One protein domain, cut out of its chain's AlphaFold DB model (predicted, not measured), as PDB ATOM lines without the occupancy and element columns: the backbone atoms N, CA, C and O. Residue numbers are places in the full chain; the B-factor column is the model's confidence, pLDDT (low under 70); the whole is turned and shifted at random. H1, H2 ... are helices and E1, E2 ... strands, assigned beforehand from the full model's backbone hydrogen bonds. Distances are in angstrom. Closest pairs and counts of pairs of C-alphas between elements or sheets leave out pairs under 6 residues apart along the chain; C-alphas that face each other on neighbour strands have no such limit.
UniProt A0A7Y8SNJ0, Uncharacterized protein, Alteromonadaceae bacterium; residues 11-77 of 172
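Overview. This is residues 11 to 77 of the 172 residues of an uncharacterized protein of Alteromonadaceae bacterium (UniProt A0A7Y8SNJ0). With little regular structure, this is a strongly twisted sheet of four strands in a meander, each the antiparallel neighbour of the one before; the long stretch 52 to 72 folds back over one face from E4 towards E1 and leads to the short H1. The printed part has 67 residues, 25 in named elements, in the order E1 E2 E3 E4 H1, mostly strand. It is compact, with a radius of gyration of the C-alphas of 11.3 A and spans of 31 by 25 by 19 A.

Arrangement. E1, residues 12 to 16, forms a hairpin with E2, residues 25 to 30; N 13 and O 29 are 2.8 A apart, within hydrogen-bond range. E2 and E3, residues 40 to 44, form a hairpin, with N 28 and O 41 at 2.8 A. E3 and E4, residues 47 to 51, form a hairpin, with N 42 and O 50 at 2.9 A. E1 and E4 are apart. H1, residues 73 to 76, only grazes the sheet; it is too short for an O i to N i+4 pair, and its one O i to N i+3 pair is within range.

Along the chain. E1 begins at C-alpha 12 (70.652, 48.462, 37.986). E2 is 16.7 A long. H1 ends at C-alpha 76 (69.160, 50.198, 27.948).

Size, cuts and confidence. The C-alphas farthest apart, of Asn 22 and Asp 33, are 32.2 A apart. The printed part has no cut, E4 to H1 is a long link, and no printed residue is under 70 in pLDDT.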
ATOM      1  N   LYS A  11      70.943  52.947  38.748       87.62
ATOM      2  CA  LYS A  11      70.077  52.245  37.791       87.62
ATOM      3  C   LYS A  11      70.702  50.874  37.493       87.62
ATOM      4  O   LYS A  11      71.705  50.784  36.788       87.62
ATOM      5  N   ALA A  12      70.138  49.821  38.073       91.50
ATOM      6  CA  ALA A  12      70.652  48.462  37.986       91.50
ATOM      7  C   ALA A  12      69.505  47.457  37.880       91.50
ATOM      8  O   ALA A  12      68.381  47.716  38.319       91.50
ATOM      9  N   ILE A  13      69.809  46.304  37.298       92.62
ATOM     10  CA  ILE A  13      68.901  45.169  37.180       92.62
ATOM     11  C   ILE A  13      69.457  44.040  38.041       92.62
ATOM     12  O   ILE A  13      70.657  43.759  38.025       92.62
ATOM     13  N   LEU A  14      68.570  43.425  38.821       93.00
ATOM     14  CA  LEU A  14      68.863  42.255  39.633       93.00
ATOM     15  C   LEU A  14      68.358  41.014  38.902       93.00
ATOM     16  O   LEU A  14      67.193  40.952  38.513       93.00
ATOM     17  N   PHE A  15      69.239  40.037  38.763       92.38
ATOM     18  CA  PHE A  15      68.961  38.717  38.222       92.38
ATOM     19  C   PHE A  15      69.074  37.712  39.358       92.38
ATOM     20  O   PHE A  15      70.133  37.597  39.986       92.38
ATOM     21  N   ASP A  16      67.979  37.017  39.647       90.75
ATOM     22  CA  ASP A  16      68.003  35.898  40.576       90.75
ATOM     23  C   ASP A  16      68.464  34.651  39.822       90.75
ATOM     24  O   ASP A  16      67.788  34.161  38.920       90.75
ATOM     25  N   LEU A  17      69.659  34.168  40.155       89.31
ATOM     26  CA  LEU A  17      70.231  32.981  39.528       89.31
ATOM     27  C   LEU A  17      70.003  31.725  40.383       89.31
ATOM     28  O   LEU A  17      70.344  30.624  39.953       89.31
ATOM     29  N   SER A  18      69.394  31.868  41.563       88.75
ATOM     30  CA  SER A  18      69.073  30.769  42.482       88.75
ATOM     31  C   SER A  18      68.182  29.675  41.873       88.75
ATOM     32  O   SER A  18      68.332  28.518  42.250       88.75
ATOM     33  N   PRO A  19      67.269  29.947  40.918       86.50
ATOM     34  CA  PRO A  19      66.539  28.868  40.244       86.50
ATOM     35  C   PRO A  19      67.440  27.950  39.402       86.50
ATOM     36  O   PRO A  19      67.087  26.799  39.149       86.50
ATOM     37  N   PHE A  20      68.598  28.450  38.963       84.88
ATOM     38  CA  PHE A  20      69.547  27.730  38.107       84.88
ATOM     39  C   PHE A  20      70.747  27.176  38.885       84.88
ATOM     40  O   PHE A  20      71.450  26.291  38.399       84.88
ATOM     41  N   LEU A  21      70.994  27.706  40.083       80.06
ATOM     42  CA  LEU A  21      72.142  27.406  40.930       80.06
ATOM     43  C   LEU A  21      71.629  26.993  42.313       80.06
ATOM     44  O   LEU A  21      70.824  27.696  42.898       80.06
ATOM     45  N   ASN A  22      72.104  25.879  42.876       82.31
ATOM     46  CA  ASN A  22      71.615  25.323  44.156       82.31
ATOM     47  C   ASN A  22      71.970  26.168  45.412       82.31
ATOM     48  O   ASN A  22      72.166  25.623  46.497       82.31
ATOM     49  N   TYR A  23      72.115  27.486  45.275       83.12
ATOM     50  CA  TYR A  23      72.422  28.452  46.324       83.12
ATOM     51  C   TYR A  23      71.857  29.835  45.956       83.12
ATOM     52  O   TYR A  23      71.697  30.159  44.781       83.12
ATOM     53  N   ASN A  24      71.560  30.652  46.973       87.19
ATOM     54  CA  ASN A  24      70.911  31.963  46.841       87.19
ATOM     55  C   ASN A  24      71.864  33.022  46.268       87.19
ATOM     56  O   ASN A  24      72.433  33.830  47.010       87.19
ATOM     57  N   VAL A  25      72.079  32.987  44.957       90.75
ATOM     58  CA  VAL A  25      72.997  33.884  44.258       90.75
ATOM     59  C   VAL A  25      72.258  34.849  43.355       90.75
ATOM     60  O   VAL A  25      71.406  34.485  42.548       90.75
ATOM     61  N   LYS A  26      72.630  36.117  43.489       93.00
ATOM     62  CA  LYS A  26      72.045  37.226  42.746       93.00
ATOM     63  C   LYS A  26      73.134  37.920  41.961       93.00
ATOM     64  O   LYS A  26      74.173  38.257  42.525       93.00
ATOM     65  N   LEU A  27      72.885  38.162  40.684       93.75
ATOM     66  CA  LEU A  27      73.724  39.005  39.848       93.75
ATOM     67  C   LEU A  27      73.077  40.388  39.761       93.75
ATOM     68  O   LEU A  27      71.888  40.515  39.488       93.75
ATOM     69  N   ILE A  28      73.857  41.430  40.002       94.31
ATOM     70  CA  ILE A  28      73.427  42.819  39.857       94.31
ATOM     71  C   ILE A  28      74.254  43.417  38.734       94.31
ATOM     72  O   ILE A  28      75.480  43.419  38.825       94.31
ATOM     73  N   VAL A  29      73.595  43.941  37.704       94.94
ATOM     74  CA  VAL A  29      74.250  44.604  36.568       94.94
ATOM     75  C   VAL A  29      73.728  46.026  36.451       94.94
ATOM     76  O   VAL A  29      72.517  46.255  36.455       94.94
ATOM     77  N   GLN A  30      74.631  46.995  36.349       94.12
ATOM     78  CA  GLN A  30      74.261  48.387  36.135       94.12
ATOM     79  C   GLN A  30      73.823  48.618  34.683       94.12
ATOM     80  O   GLN A  30      74.441  48.117  33.743       94.12
ATOM     81  N   THR A  31      72.757  49.393  34.488       92.62
ATOM     82  CA  THR A  31      72.248  49.720  33.147       92.62
ATOM     83  C   THR A  31      73.168  50.705  32.432       92.62
ATOM     84  O   THR A  31      73.998  51.358  33.069       92.62
ATOM     85  N   TRP A  32      72.957  50.893  31.131       94.06
ATOM     86  CA  TRP A  32      73.729  51.834  30.315       94.06
ATOM     87  C   TRP A  32      73.761  53.264  30.878       94.06
ATOM     88  O   TRP A  32      74.808  53.890  30.913       94.06
ATOM     89  N   ASP A  33      72.640  53.757  31.409       90.12
ATOM     90  CA  ASP A  33      72.531  55.120  31.958       90.12
ATOM     91  C   ASP A  33      73.127  55.302  33.371       90.12
ATOM     92  O   ASP A  33      72.876  56.311  34.040       90.12
ATOM     93  N   SER A  34      73.794  54.287  33.910       91.62
ATOM     94  CA  SER A  34      74.378  54.356  35.250       91.62
ATOM     95  C   SER A  34      75.711  55.113  35.244       91.62
ATOM     96  O   SER A  34      76.259  55.462  34.203       91.62
ATOM     97  N   ARG A  35      76.263  55.372  36.435       88.75
ATOM     98  CA  ARG A  35      77.597  55.981  36.563       88.75
ATOM     99  C   ARG A  35      78.722  55.033  36.152       88.75
ATOM    100  O   ARG A  35      79.795  55.511  35.793       88.75
ATOM    101  N   ARG A  36      78.502  53.719  36.249       89.31
ATOM    102  CA  ARG A  36      79.432  52.681  35.792       89.31
ATOM    103  C   ARG A  36      78.669  51.691  34.910       89.31
ATOM    104  O   ARG A  36      78.331  50.597  35.365       89.31
ATOM    105  N   PRO A  37      78.373  52.079  33.660       93.19
ATOM    106  CA  PRO A  37      77.595  51.256  32.744       93.19
ATOM    107  C   PRO A  37      78.127  49.827  32.662       93.19
ATOM    108  O   PRO A  37      79.333  49.621  32.536       93.19
ATOM    109  N   LEU A  38      77.225  48.844  32.740       94.12
ATOM    110  CA  LEU A  38      77.544  47.417  32.610       94.12
ATOM    111  C   LEU A  38      78.549  46.881  33.648       94.12
ATOM    112  O   LEU A  38      79.050  45.763  33.512       94.12
ATOM    113  N   HIS A  39      78.820  47.634  34.716       94.56
ATOM    114  CA  HIS A  39      79.506  47.110  35.889       94.56
ATOM    115  C   HIS A  39      78.596  46.107  36.600       94.56
ATOM    116  O   HIS A  39      77.379  46.303  36.678       94.56
ATOM    117  N   TRP A  40      79.167  45.037  37.145       95.31
ATOM    118  CA  TRP A  40      78.382  43.980  37.771       95.31
ATOM    119  C   TRP A  40      79.020  43.448  39.051       95.31
ATOM    120  O   TRP A  40      80.226  43.556  39.263       95.31
ATOM    121  N   CYS A  41      78.186  42.883  39.921       95.38
ATOM    122  CA  CYS A  41      78.631  42.031  41.019       95.38
ATOM    123  C   CYS A  41      77.682  40.862  41.224       95.38
ATOM    124  O   CYS A  41      76.482  40.959  40.961       95.38
ATOM    125  N   SER A  42      78.220  39.772  41.753       93.56
ATOM    126  CA  SER A  42      77.436  38.673  42.296       93.56
ATOM    127  C   SER A  42      77.387  38.767  43.820       93.56
ATOM    128  O   SER A  42      78.356  39.161  44.476       93.56
ATOM    129  N   LYS A  43      76.240  38.417  44.402       92.88
ATOM    130  CA  LYS A  43      76.027  38.374  45.850       92.88
ATOM    131  C   LYS A  43      75.446  37.035  46.275       92.88
ATOM    132  O   LYS A  43      74.552  36.530  45.602       92.88
ATOM    133  N   ILE A  44      75.897  36.526  47.417       91.31
ATOM    134  CA  ILE A  44      75.272  35.417  48.152       91.31
ATOM    135  C   ILE A  44      74.916  35.932  49.540       91.31
ATOM    136  O   ILE A  44      75.766  36.516  50.209       91.31
ATOM    137  N   ASP A  45      73.657  35.775  49.950       85.12
ATOM    138  CA  ASP A  45      73.168  36.196  51.272       85.12
ATOM    139  C   ASP A  45      73.598  37.629  51.654       85.12
ATOM    140  O   ASP A  45      74.008  37.926  52.772       85.12
ATOM    141  N   SER A  46      73.507  38.545  50.683       80.06
ATOM    142  CA  SER A  46      73.912  39.963  50.771       80.06
ATOM    143  C   SER A  46      75.420  40.245  50.846       80.06
ATOM    144  O   SER A  46      75.811  41.413  50.839       80.06
ATOM    145  N   THR A  47      76.271  39.221  50.826       87.69
ATOM    146  CA  THR A  47      77.731  39.349  50.731       87.69
ATOM    147  C   THR A  47      78.159  39.367  49.268       87.69
ATOM    148  O   THR A  47      77.724  38.518  48.494       87.69
ATOM    149  N   VAL A  48      79.001  40.326  48.870       91.12
ATOM    150  CA  VAL A  48      79.584  40.363  47.515       91.12
ATOM    151  C   VAL A  48      80.556  39.197  47.362       91.12
ATOM    152  O   VAL A  48      81.513  39.093  48.125       91.12
ATOM    153  N   LEU A  49      80.291  38.329  46.387       91.00
ATOM    154  CA  LEU A  49      81.126  37.177  46.054       91.00
ATOM    155  C   LEU A  49      82.185  37.551  45.013       91.00
ATOM    156  O   LEU A  49      83.350  37.198  45.166       91.00
ATOM    157  N   ALA A  50      81.774  38.263  43.964       92.06
ATOM    158  CA  ALA A  50      82.649  38.753  42.909       92.06
ATOM    159  C   ALA A  50      82.129  40.086  42.361       92.06
ATOM    160  O   ALA A  50      80.935  40.382  42.437       92.06
ATOM    161  N   GLU A  51      83.029  40.873  41.783       93.94
ATOM    162  CA  GLU A  51      82.723  42.091  41.041       93.94
ATOM    163  C   GLU A  51      83.544  42.117  39.755       93.94
ATOM    164  O   GLU A  51      84.701  41.702  39.760       93.94
ATOM    165  N   GLY A  52      82.935  42.579  38.666       92.50
ATOM    166  CA  GLY A  52      83.594  42.639  37.369       92.50
ATOM    167  C   GLY A  52      84.486  43.860  37.231       92.50
ATOM    168  O   GLY A  52      84.050  44.982  37.496       92.50
ATOM    169  N   GLN A  53      85.709  43.648  36.761       92.94
ATOM    170  CA  GLN A  53      86.576  44.722  36.294       92.94
ATOM    171  C   GLN A  53      86.266  45.105  34.836       92.94
ATOM    172  O   GLN A  53      85.309  44.634  34.215       92.94
ATOM    173  N   PHE A  54      87.069  46.018  34.287       95.56
ATOM    174  CA  PHE A  54      86.967  46.430  32.891       95.56
ATOM    175  C   PHE A  54      87.179  45.236  31.939       95.56
ATOM    176  O   PHE A  54      88.168  44.519  32.063       95.56
ATOM    177  N   LEU A  55      86.251  45.048  30.989       96.19
ATOM    178  CA  LEU A  55      86.198  43.922  30.040       96.19
ATOM    179  C   LEU A  55      86.124  42.541  30.698       96.19
ATOM    180  O   LEU A  55      86.538  41.536  30.115       96.19
ATOM    181  N   GLU A  56      85.560  42.482  31.899       94.69
ATOM    182  CA  GLU A  56      85.257  41.237  32.584       94.69
ATOM    183  C   GLU A  56      83.745  41.022  32.562       94.69
ATOM    184  O   GLU A  56      82.995  41.720  33.244       94.69
ATOM    185  N   ALA A  57      83.274  40.075  31.752       93.19
ATOM    186  CA  ALA A  57      81.865  39.706  31.709       93.19
ATOM    187  C   ALA A  57      81.465  38.827  32.909       93.19
ATOM    188  O   ALA A  57      82.281  38.041  33.393       93.19
ATOM    189  N   PRO A  58      80.184  38.843  33.332       92.19
ATOM    190  CA  PRO A  58      79.667  37.990  34.410       92.19
ATOM    191  C   PRO A  58      79.567  36.496  34.043       92.19
ATOM    192  O   PRO A  58      78.921  35.730  34.753       92.19
ATOM    193  N   GLY A  59      80.146  36.075  32.914       88.38
ATOM    194  CA  GLY A  59      80.020  34.715  32.384       88.38
ATOM    195  C   GLY A  59      78.654  34.400  31.765       88.38
ATOM    196  O   GLY A  59      78.386  33.243  31.452       88.38
ATOM    197  N   LEU A  60      77.798  35.411  31.579       87.94
ATOM    198  CA  LEU A  60      76.471  35.288  30.978       87.94
ATOM    199  C   LEU A  60      76.348  36.239  29.775       87.94
ATOM    200  O   LEU A  60      76.726  37.407  29.913       87.94
ATOM    201  N   PRO A  61      75.821  35.779  28.623       89.75
ATOM    202  CA  PRO A  61      75.657  36.625  27.443       89.75
ATOM    203  C   PRO A  61      74.713  37.802  27.695       89.75
ATOM    204  O   PRO A  61      73.625  37.626  28.259       89.75
ATOM    205  N   LEU A  62      75.085  38.982  27.194       91.81
ATOM    206  CA  LEU A  62      74.334  40.232  27.345       91.81
ATOM    207  C   LEU A  62      72.866  40.093  26.918       91.81
ATOM    208  O   LEU A  62      71.970  40.590  27.600       91.81
ATOM    209  N   PHE A  63      72.618  39.393  25.810       90.06
ATOM    210  CA  PHE A  63      71.278  39.232  25.229       90.06
ATOM    211  C   PHE A  63      70.403  38.190  25.937       90.06
ATOM    212  O   PHE A  63      69.208  38.111  25.661       90.06
ATOM    213  N   THR A  64      70.987  37.379  26.821       85.19
ATOM    214  CA  THR A  64      70.275  36.309  27.544       85.19
ATOM    215  C   THR A  64      69.932  36.681  28.982       85.19
ATOM    216  O   THR A  64      69.149  35.990  29.626       85.19
ATOM    217  N   LEU A  65      70.503  37.779  29.488       84.81
ATOM    218  CA  LEU A  65      70.250  38.278  30.832       84.81
ATOM    219  C   LEU A  65      68.869  38.935  30.911       84.81
ATOM    220  O   LEU A  65      68.705  40.109  30.572       84.81
ATOM    221  N   GLU A  66      67.892  38.180  31.410       88.94
ATOM    222  CA  GLU A  66      66.518  38.619  31.660       88.94
ATOM    223  C   GLU A  66      66.138  38.393  33.130       88.94
ATOM    224  O   GLU A  66      66.378  37.329  33.693       88.94
ATOM    225  N   SER A  67      65.600  39.428  33.776       87.94
ATOM    226  CA  SER A  67      65.088  39.339  35.150       87.94
ATOM    227  C   SER A  67      63.699  38.701  35.176       87.94
ATOM    228  O   SER A  67      62.990  38.740  34.176       87.94
ATOM    229  N   ASP A  68      63.234  38.266  36.348       85.50
ATOM    230  CA  ASP A  68      61.870  37.731  36.532       85.50
ATOM    231  C   ASP A  68      60.760  38.703  36.090       85.50
ATOM    232  O   ASP A  68      59.642  38.300  35.780       85.50
ATOM    233  N   SER A  69      61.067  40.004  36.056       86.25
ATOM    234  CA  SER A  69      60.159  41.053  35.574       86.25
ATOM    235  C   SER A  69      60.199  41.277  34.054       86.25
ATOM    236  O   SER A  69      59.593  42.229  33.566       86.25
ATOM    237  N   GLY A  70      60.950  40.459  33.313       88.44
ATOM    238  CA  GLY A  70      61.155  40.566  31.866       88.44
ATOM    239  C   GLY A  70      62.158  41.642  31.435       88.44
ATOM    240  O   GLY A  70      62.388  41.825  30.245       88.44
ATOM    241  N   LYS A  71      62.765  42.382  32.374       89.88
ATOM    242  CA  LYS A  71      63.759  43.421  32.046       89.88
ATOM    243  C   LYS A  71      65.094  42.805  31.657       89.88
ATOM    244  O   LYS A  71      65.588  41.949  32.398       89.88
ATOM    245  N   ARG A  72      65.716  43.322  30.598       91.75
ATOM    246  CA  ARG A  72      67.058  42.933  30.154       91.75
ATOM    247  C   ARG A  72      68.032  44.097  30.264       91.75
ATOM    248  O   ARG A  72      67.659  45.260  30.140       91.75
ATOM    249  N   VAL A  73      69.315  43.795  30.461       90.25
ATOM    250  CA  VAL A  73      70.370  44.832  30.438       90.25
ATOM    251  C   VAL A  73      70.467  45.470  29.053       90.25
ATOM    252  O   VAL A  73      70.602  46.693  28.950       90.25
ATOM    253  N   SER A  74      70.321  44.654  28.004       93.44
ATOM    254  CA  SER A  74      70.344  45.084  26.605       93.44
ATOM    255  C   SER A  74      69.306  46.156  26.276       93.44
ATOM    256  O   SER A  74      69.562  46.963  25.394       93.44
ATOM    257  N   ASP A  75      68.179  46.222  26.994       92.50
ATOM    258  CA  ASP A  75      67.099  47.184  26.716       92.50
ATOM    259  C   ASP A  75      67.538  48.645  26.914       92.50
ATOM    260  O   ASP A  75      66.935  49.560  26.362       92.50
ATOM    261  N   SER A  76      68.585  48.867  27.715       90.81
ATOM    262  CA  SER A  76      69.160  50.198  27.948       90.81
ATOM    263  C   SER A  76      70.324  50.541  27.016       90.81
ATOM    264  O   SER A  76      70.756  51.689  26.984       90.81
ATOM    265  N   VAL A  77      70.859  49.565  26.282       95.00
ATOM    266  CA  VAL A  77      72.061  49.743  25.465       95.00
ATOM    267  C   VAL A  77      71.675  50.361  24.114       95.00
ATOM    268  O   VAL A  77      70.742  49.876  23.475       95.00
TER     269      VAL A  77